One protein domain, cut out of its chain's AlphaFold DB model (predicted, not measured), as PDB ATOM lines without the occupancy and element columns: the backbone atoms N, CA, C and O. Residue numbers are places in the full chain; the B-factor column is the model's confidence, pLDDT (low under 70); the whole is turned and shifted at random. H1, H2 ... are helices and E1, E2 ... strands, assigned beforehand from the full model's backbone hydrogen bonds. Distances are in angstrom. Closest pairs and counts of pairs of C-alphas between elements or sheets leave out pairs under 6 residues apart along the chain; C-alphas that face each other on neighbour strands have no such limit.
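AT A GLANCE: This is residues 27 to 75 of the 142 residues of an uncharacterized protein of Phytophthora parasitica CJ01A1 (UniProt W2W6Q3). A long two-stranded hairpin, E1 and E2, makes one end of a thin rod; helix H1 continues its length at the other end, and the tail after E2 runs back alongside H1. The printed part has 49 residues, with H1, E1 and E2 in that order, and its class is mixed, helices and strands. The sheet, E1 - E2, is antiparallel. The whole is extended, with a radius of gyration of the C-alphas of 17.4 A and spans of 57 by 16 by 11 A.

HOW THE PARTS SIT: E1, residues 42 to 51, and E2, residues 56 to 65, form a hairpin, antiparallel at 157 degrees. N 46 and O 60 are within hydrogen-bond range at 2.9 A, as are N 65 and O 42 at 2.8 A. H1, residues 27 to 39, is apart from E2; 8 of 9 of its O i to N i+4 pairs are within hydrogen-bond range.

IN THESE COORDINATES: E1 measures 28.0 A from C-alpha 42 at (-17.583, -18.541, -5.529), E2 26.7 A to C-alpha 65 at (-15.554, -22.171, -8.463), and H1 18.8 A from C-alpha 27 at (-3.535, -27.309, 13.046).

THE WHOLE: The C-alphas farthest apart, of Arg 27 and Arg 53, are 57.0 A apart. The printed part has no cut, and both links are tight. The pLDDT is under 70 in residues 39 to 42, 50 to 56 and 64 to 71.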
ATOM      1  N   ARG A  27      -3.101 -26.114  13.775       87.19
ATOM      2  CA  ARG A  27      -3.535 -27.309  13.046       87.19
ATOM      3  C   ARG A  27      -5.054 -27.472  13.099       87.19
ATOM      4  O   ARG A  27      -5.670 -27.717  12.075       87.19
ATOM      5  N   GLY A  28      -5.658 -27.256  14.271       87.62
ATOM      6  CA  GLY A  28      -7.115 -27.300  14.422       87.62
ATOM      7  C   GLY A  28      -7.839 -26.209  13.629       87.62
ATOM      8  O   GLY A  28      -8.909 -26.468  13.084       87.62
ATOM      9  N   LEU A  29      -7.254 -25.011  13.532       87.12
ATOM     10  CA  LEU A  29      -7.758 -23.952  12.655       87.12
ATOM     11  C   LEU A  29      -7.638 -24.348  11.177       87.12
ATOM     12  O   LEU A  29      -8.603 -24.215  10.437       87.12
ATOM     13  N   GLU A  30      -6.483 -24.850  10.742       85.38
ATOM     14  CA  GLU A  30      -6.258 -25.258   9.350       85.38
ATOM     15  C   GLU A  30      -7.183 -26.405   8.930       85.38
ATOM     16  O   GLU A  30      -7.743 -26.365   7.836       85.38
ATOM     17  N   ASP A  31      -7.397 -27.398   9.795       86.75
ATOM     18  CA  ASP A  31      -8.330 -28.500   9.540       86.75
ATOM     19  C   ASP A  31      -9.776 -27.985   9.412       86.75
ATOM     20  O   ASP A  31     -10.504 -28.397   8.505       86.75
ATOM     21  N   TYR A  32     -10.175 -27.038  10.269       86.44
ATOM     22  CA  TYR A  32     -11.485 -26.387  10.188       86.44
ATOM     23  C   TYR A  32     -11.646 -25.570   8.904       86.44
ATOM     24  O   TYR A  32     -12.651 -25.715   8.211       86.44
ATOM     25  N   LEU A  33     -10.651 -24.753   8.545       81.62
ATOM     26  CA  LEU A  33     -10.687 -23.944   7.328       81.62
ATOM     27  C   LEU A  33     -10.714 -24.822   6.077       81.62
ATOM     28  O   LEU A  33     -11.505 -24.550   5.187       81.62
ATOM     29  N   ARG A  34      -9.964 -25.930   6.031       79.88
ATOM     30  CA  ARG A  34     -10.052 -26.901   4.923       79.88
ATOM     31  C   ARG A  34     -11.441 -27.525   4.799       79.88
ATOM     32  O   ARG A  34     -11.895 -27.779   3.686       79.88
ATOM     33  N   ALA A  35     -12.101 -27.822   5.919       81.50
ATOM     34  CA  ALA A  35     -13.467 -28.339   5.903       81.50
ATOM     35  C   ALA A  35     -14.458 -27.270   5.414       81.50
ATOM     36  O   ALA A  35     -15.293 -27.560   4.558       81.50
ATOM     37  N   TYR A  36     -14.307 -26.033   5.891       78.25
ATOM     38  CA  TYR A  36     -15.098 -24.886   5.456       78.25
ATOM     39  C   TYR A  36     -14.915 -24.599   3.958       78.25
ATOM     40  O   TYR A  36     -15.901 -24.469   3.235       78.25
ATOM     41  N   GLU A  37     -13.675 -24.596   3.464       73.88
ATOM     42  CA  GLU A  37     -13.340 -24.337   2.061       73.88
ATOM     43  C   GLU A  37     -13.992 -25.337   1.097       73.88
ATOM     44  O   GLU A  37     -14.336 -24.966  -0.021       73.88
ATOM     45  N   ARG A  38     -14.209 -26.588   1.528       71.81
ATOM     46  CA  ARG A  38     -14.937 -27.610   0.748       71.81
ATOM     47  C   ARG A  38     -16.439 -27.341   0.646       71.81
ATOM     48  O   ARG A  38     -17.104 -27.899  -0.224       71.81
ATOM     49  N   SER A  39     -16.977 -26.544   1.563       67.81
ATOM     50  CA  SER A  39     -18.406 -26.225   1.660       67.81
ATOM     51  C   SER A  39     -18.763 -24.833   1.131       67.81
ATOM     52  O   SER A  39     -19.940 -24.488   1.065       67.81
ATOM     53  N   ALA A  40     -17.764 -24.031   0.755       64.69
ATOM     54  CA  ALA A  40     -17.938 -22.650   0.336       64.69
ATOM     55  C   ALA A  40     -17.570 -22.460  -1.143       64.69
ATOM     56  O   ALA A  40     -16.596 -23.013  -1.649       64.69
ATOM     57  N   TYR A  41     -18.377 -21.663  -1.846       67.88
ATOM     58  CA  TYR A  41     -18.365 -21.568  -3.306       67.88
ATOM     59  C   TYR A  41     -18.296 -20.109  -3.763       67.88
ATOM     60  O   TYR A  41     -18.944 -19.238  -3.181       67.88
ATOM     61  N   GLN A  42     -17.561 -19.835  -4.844       67.06
ATOM     62  CA  GLN A  42     -17.583 -18.541  -5.529       67.06
ATOM     63  C   GLN A  42     -18.363 -18.668  -6.841       67.06
ATOM     64  O   GLN A  42     -17.995 -19.444  -7.724       67.06
ATOM     65  N   ILE A  43     -19.428 -17.879  -6.986       70.06
ATOM     66  CA  ILE A  43     -20.248 -17.833  -8.201       70.06
ATOM     67  C   ILE A  43     -20.085 -16.456  -8.835       70.06
ATOM     68  O   ILE A  43     -20.409 -15.440  -8.222       70.06
ATOM     69  N   ASN A  44     -19.594 -16.424 -10.071       73.19
ATOM     70  CA  ASN A  44     -19.602 -15.225 -10.896       73.19
ATOM     71  C   ASN A  44     -20.867 -15.237 -11.752       73.19
ATOM     72  O   ASN A  44     -21.140 -16.214 -12.457       73.19
ATOM     73  N   ALA A  45     -21.623 -14.148 -11.711       73.56
ATOM     74  CA  ALA A  45     -22.819 -13.982 -12.516       73.56
ATOM     75  C   ALA A  45     -22.875 -12.578 -13.125       73.56
ATOM     76  O   ALA A  45     -22.386 -11.618 -12.530       73.56
ATOM     77  N   CYS A  46     -23.468 -12.457 -14.310       75.69
ATOM     78  CA  CYS A  46     -23.773 -11.175 -14.932       75.69
ATOM     79  C   CYS A  46     -25.271 -11.060 -15.215       75.69
ATOM     80  O   CYS A  46     -25.917 -12.028 -15.612       75.69
ATOM     81  N   GLY A  47     -25.826  -9.868 -14.994       77.62
ATOM     82  CA  GLY A  47     -27.191  -9.551 -15.397       77.62
ATOM     83  C   GLY A  47     -27.242  -9.278 -16.896       77.62
ATOM     84  O   GLY A  47     -26.420  -8.521 -17.414       77.62
ATOM     85  N   GLN A  48     -28.195  -9.887 -17.590       75.00
ATOM     86  CA  GLN A  48     -28.474  -9.619 -18.998       75.00
ATOM     87  C   GLN A  48     -29.936  -9.215 -19.157       75.00
ATOM     88  O   GLN A  48     -30.826  -9.858 -18.604       75.00
ATOM     89  N   VAL A  49     -30.183  -8.146 -19.911       77.44
ATOM     90  CA  VAL A  49     -31.540  -7.745 -20.293       77.44
ATOM     91  C   VAL A  49     -31.932  -8.572 -21.510       77.44
ATOM     92  O   VAL A  49     -31.264  -8.502 -22.540       77.44
ATOM     93  N   VAL A  50     -32.975  -9.385 -21.364       69.06
ATOM     94  CA  VAL A  50     -33.445 -10.293 -22.422       69.06
ATOM     95  C   VAL A  50     -34.525  -9.638 -23.277       69.06
ATOM     96  O   VAL A  50     -34.583  -9.896 -24.476       69.06
ATOM     97  N   ASP A  51     -35.310  -8.728 -22.694       68.75
ATOM     98  CA  ASP A  51     -36.256  -7.877 -23.417       68.75
ATOM     99  C   ASP A  51     -36.102  -6.415 -22.971       68.75
ATOM    100  O   ASP A  51     -36.041  -6.115 -21.779       68.75
ATOM    101  N   GLY A  52     -35.981  -5.508 -23.941       61.69
ATOM    102  CA  GLY A  52     -35.816  -4.072 -23.720       61.69
ATOM    103  C   GLY A  52     -37.131  -3.289 -23.666       61.69
ATOM    104  O   GLY A  52     -37.095  -2.104 -23.337       61.69
ATOM    105  N   ARG A  53     -38.272  -3.910 -24.007       69.25
ATOM    106  CA  ARG A  53     -39.600  -3.265 -23.946       69.25
ATOM    107  C   ARG A  53     -40.249  -3.405 -22.571       69.25
ATOM    108  O   ARG A  53     -40.820  -2.435 -22.084       69.25
ATOM    109  N   GLU A  54     -40.081  -4.562 -21.936       65.56
ATOM    110  CA  GLU A  54     -40.361  -4.801 -20.519       65.56
ATOM    111  C   GLU A  54     -39.107  -5.436 -19.902       65.56
ATOM    112  O   GLU A  54     -38.760  -6.558 -20.278       65.56
ATOM    113  N   PRO A  55     -38.366  -4.730 -19.025       57.56
ATOM    114  CA  PRO A  55     -37.020  -5.132 -18.637       57.56
ATOM    115  C   PRO A  55     -37.042  -6.441 -17.846       57.56
ATOM    116  O   PRO A  55     -37.209  -6.468 -16.626       57.56
ATOM    117  N   THR A  56     -36.834  -7.534 -18.573       63.53
ATOM    118  CA  THR A  56     -36.676  -8.873 -18.019       63.53
ATOM    119  C   THR A  56     -35.186  -9.133 -17.856       63.53
ATOM    120  O   THR A  56     -34.447  -9.264 -18.836       63.53
ATOM    121  N   PHE A  57     -34.730  -9.163 -16.606       73.31
ATOM    122  CA  PHE A  57     -33.335  -9.417 -16.262       73.31
ATOM    123  C   PHE A  57     -33.126 -10.912 -16.043       73.31
ATOM    124  O   PHE A  57     -33.781 -11.514 -15.196       73.31
ATOM    125  N   THR A  58     -32.175 -11.505 -16.760       72.81
ATOM    126  CA  THR A  58     -31.698 -12.860 -16.471       72.81
ATOM    127  C   THR A  58     -30.337 -12.808 -15.807       72.81
ATOM    128  O   THR A  58     -29.468 -12.006 -16.159       72.81
ATOM    129  N   LEU A  59     -30.151 -13.671 -14.812       74.19
ATOM    130  CA  LEU A  59     -28.865 -13.868 -14.170       74.19
ATOM    131  C   LEU A  59     -28.110 -14.964 -14.928       74.19
ATOM    132  O   LEU A  59     -28.442 -16.143 -14.821       74.19
ATOM    133  N   ARG A  60     -27.084 -14.592 -15.695       75.81
ATOM    134  CA  ARG A  60     -26.216 -15.554 -16.380       75.81
ATOM    135  C   ARG A  60     -25.042 -15.905 -15.480       75.81
ATOM    136  O   ARG A  60     -24.159 -15.080 -15.257       75.81
ATOM    137  N   ILE A  61     -25.005 -17.142 -14.998       75.12
ATOM    138  CA  ILE A  61     -23.833 -17.676 -14.296       75.12
ATOM    139  C   ILE A  61     -22.715 -17.868 -15.327       75.12
ATOM    140  O   ILE A  61     -22.888 -18.571 -16.321       75.12
ATOM    141  N   THR A  62     -21.576 -17.209 -15.123       72.38
ATOM    142  CA  THR A  62     -20.444 -17.228 -16.065       72.38
ATOM    143  C   THR A  62     -19.327 -18.161 -15.618       72.38
ATOM    144  O   THR A  62     -18.584 -18.671 -16.452       72.38
ATOM    145  N   SER A  63     -19.203 -18.399 -14.312       70.44
ATOM    146  CA  SER A  63     -18.243 -19.339 -13.739       70.44
ATOM    147  C   SER A  63     -18.652 -19.688 -12.311       70.44
ATOM    148  O   SER A  63     -18.989 -18.800 -11.530       70.44
ATOM    149  N   SER A  64     -18.586 -20.970 -11.966       61.31
ATOM    150  CA  SER A  64     -18.645 -21.451 -10.588       61.31
ATOM    151  C   SER A  64     -17.288 -22.040 -10.209       61.31
ATOM    152  O   SER A  64     -16.752 -22.909 -10.898       61.31
ATOM    153  N   ARG A  65     -16.706 -21.547  -9.117       64.44
ATOM    154  CA  ARG A  65     -15.554 -22.171  -8.463       64.44
ATOM    155  C   ARG A  65     -16.057 -22.797  -7.182       64.44
ATOM    156  O   ARG A  65     -16.514 -22.093  -6.284       64.44
ATOM    157  N   LEU A  66     -16.013 -24.122  -7.144       62.66
ATOM    158  CA  LEU A  66     -16.528 -24.892  -6.019       62.66
ATOM    159  C   LEU A  66     -15.501 -25.060  -4.885       62.66
ATOM    160  O   LEU A  66     -15.753 -25.776  -3.928       62.66
ATOM    161  N   GLU A  67     -14.354 -24.394  -5.012       59.56
ATOM    162  CA  GLU A  67     -13.282 -24.348  -4.025       59.56
ATOM    163  C   GLU A  67     -12.819 -22.893  -3.874       59.56
ATOM    164  O   GLU A  67     -12.861 -22.104  -4.830       59.56
ATOM    165  N   HIS A  68     -12.358 -22.527  -2.677       60.03
ATOM    166  CA  HIS A  68     -11.727 -21.231  -2.445       60.03
ATOM    167  C   HIS A  68     -10.522 -21.025  -3.375       60.03
ATOM    168  O   HIS A  68      -9.683 -21.900  -3.552       60.03
ATOM    169  N   ASN A  69     -10.386 -19.816  -3.929       60.81
ATOM    170  CA  ASN A  69      -9.303 -19.479  -4.863       60.81
ATOM    171  C   ASN A  69      -7.924 -19.279  -4.191       60.81
ATOM    172  O   ASN A  69      -6.982 -18.820  -4.834       60.81
ATOM    173  N   HIS A  70      -7.791 -19.556  -2.895       60.47
ATOM    174  CA  HIS A  70      -6.496 -19.527  -2.225       60.47
ATOM    175  C   HIS A  70      -6.507 -20.419  -0.980       60.47
ATOM    176  O   HIS A  70      -7.542 -20.497  -0.323       60.47
ATOM    177  N   PRO A  71      -5.372 -21.044  -0.623       63.44
ATOM    178  CA  PRO A  71      -5.261 -21.807   0.611       63.44
ATOM    179  C   PRO A  71      -5.284 -20.877   1.831       63.44
ATOM    180  O   PRO A  71      -4.390 -20.037   1.981       63.44
ATOM    181  N   LEU A  72      -6.234 -21.064   2.742       73.75
ATOM    182  CA  LEU A  72      -6.224 -20.406   4.048       73.75
ATOM    183  C   LEU A  72      -5.290 -21.164   5.005       73.75
ATOM    184  O   LEU A  72      -5.678 -22.123   5.668       73.75
ATOM    185  N   ASN A  73      -4.021 -20.758   5.060       76.56
ATOM    186  CA  ASN A  73      -3.020 -21.388   5.929       76.56
ATOM    187  C   ASN A  73      -2.193 -20.365   6.717       76.56
ATOM    188  O   ASN A  73      -2.131 -19.177   6.371       76.56
ATOM    189  N   LYS A  74      -1.501 -20.845   7.762       82.19
ATOM    190  CA  LYS A  74      -0.668 -19.999   8.634       82.19
ATOM    191  C   LYS A  74       0.362 -19.180   7.852       82.19
ATOM    192  O   LYS A  74       0.647 -18.035   8.198       82.19
ATOM    193  N   ARG A  75       0.919 -19.746   6.778       82.56
ATOM    194  CA  ARG A  75       1.933 -19.079   5.954       82.56
ATOM    195  C   ARG A  75       1.379 -17.827   5.270       82.56
ATOM    196  O   ARG A  75       2.088 -16.824   5.246       82.56
TER     197      ARG A  75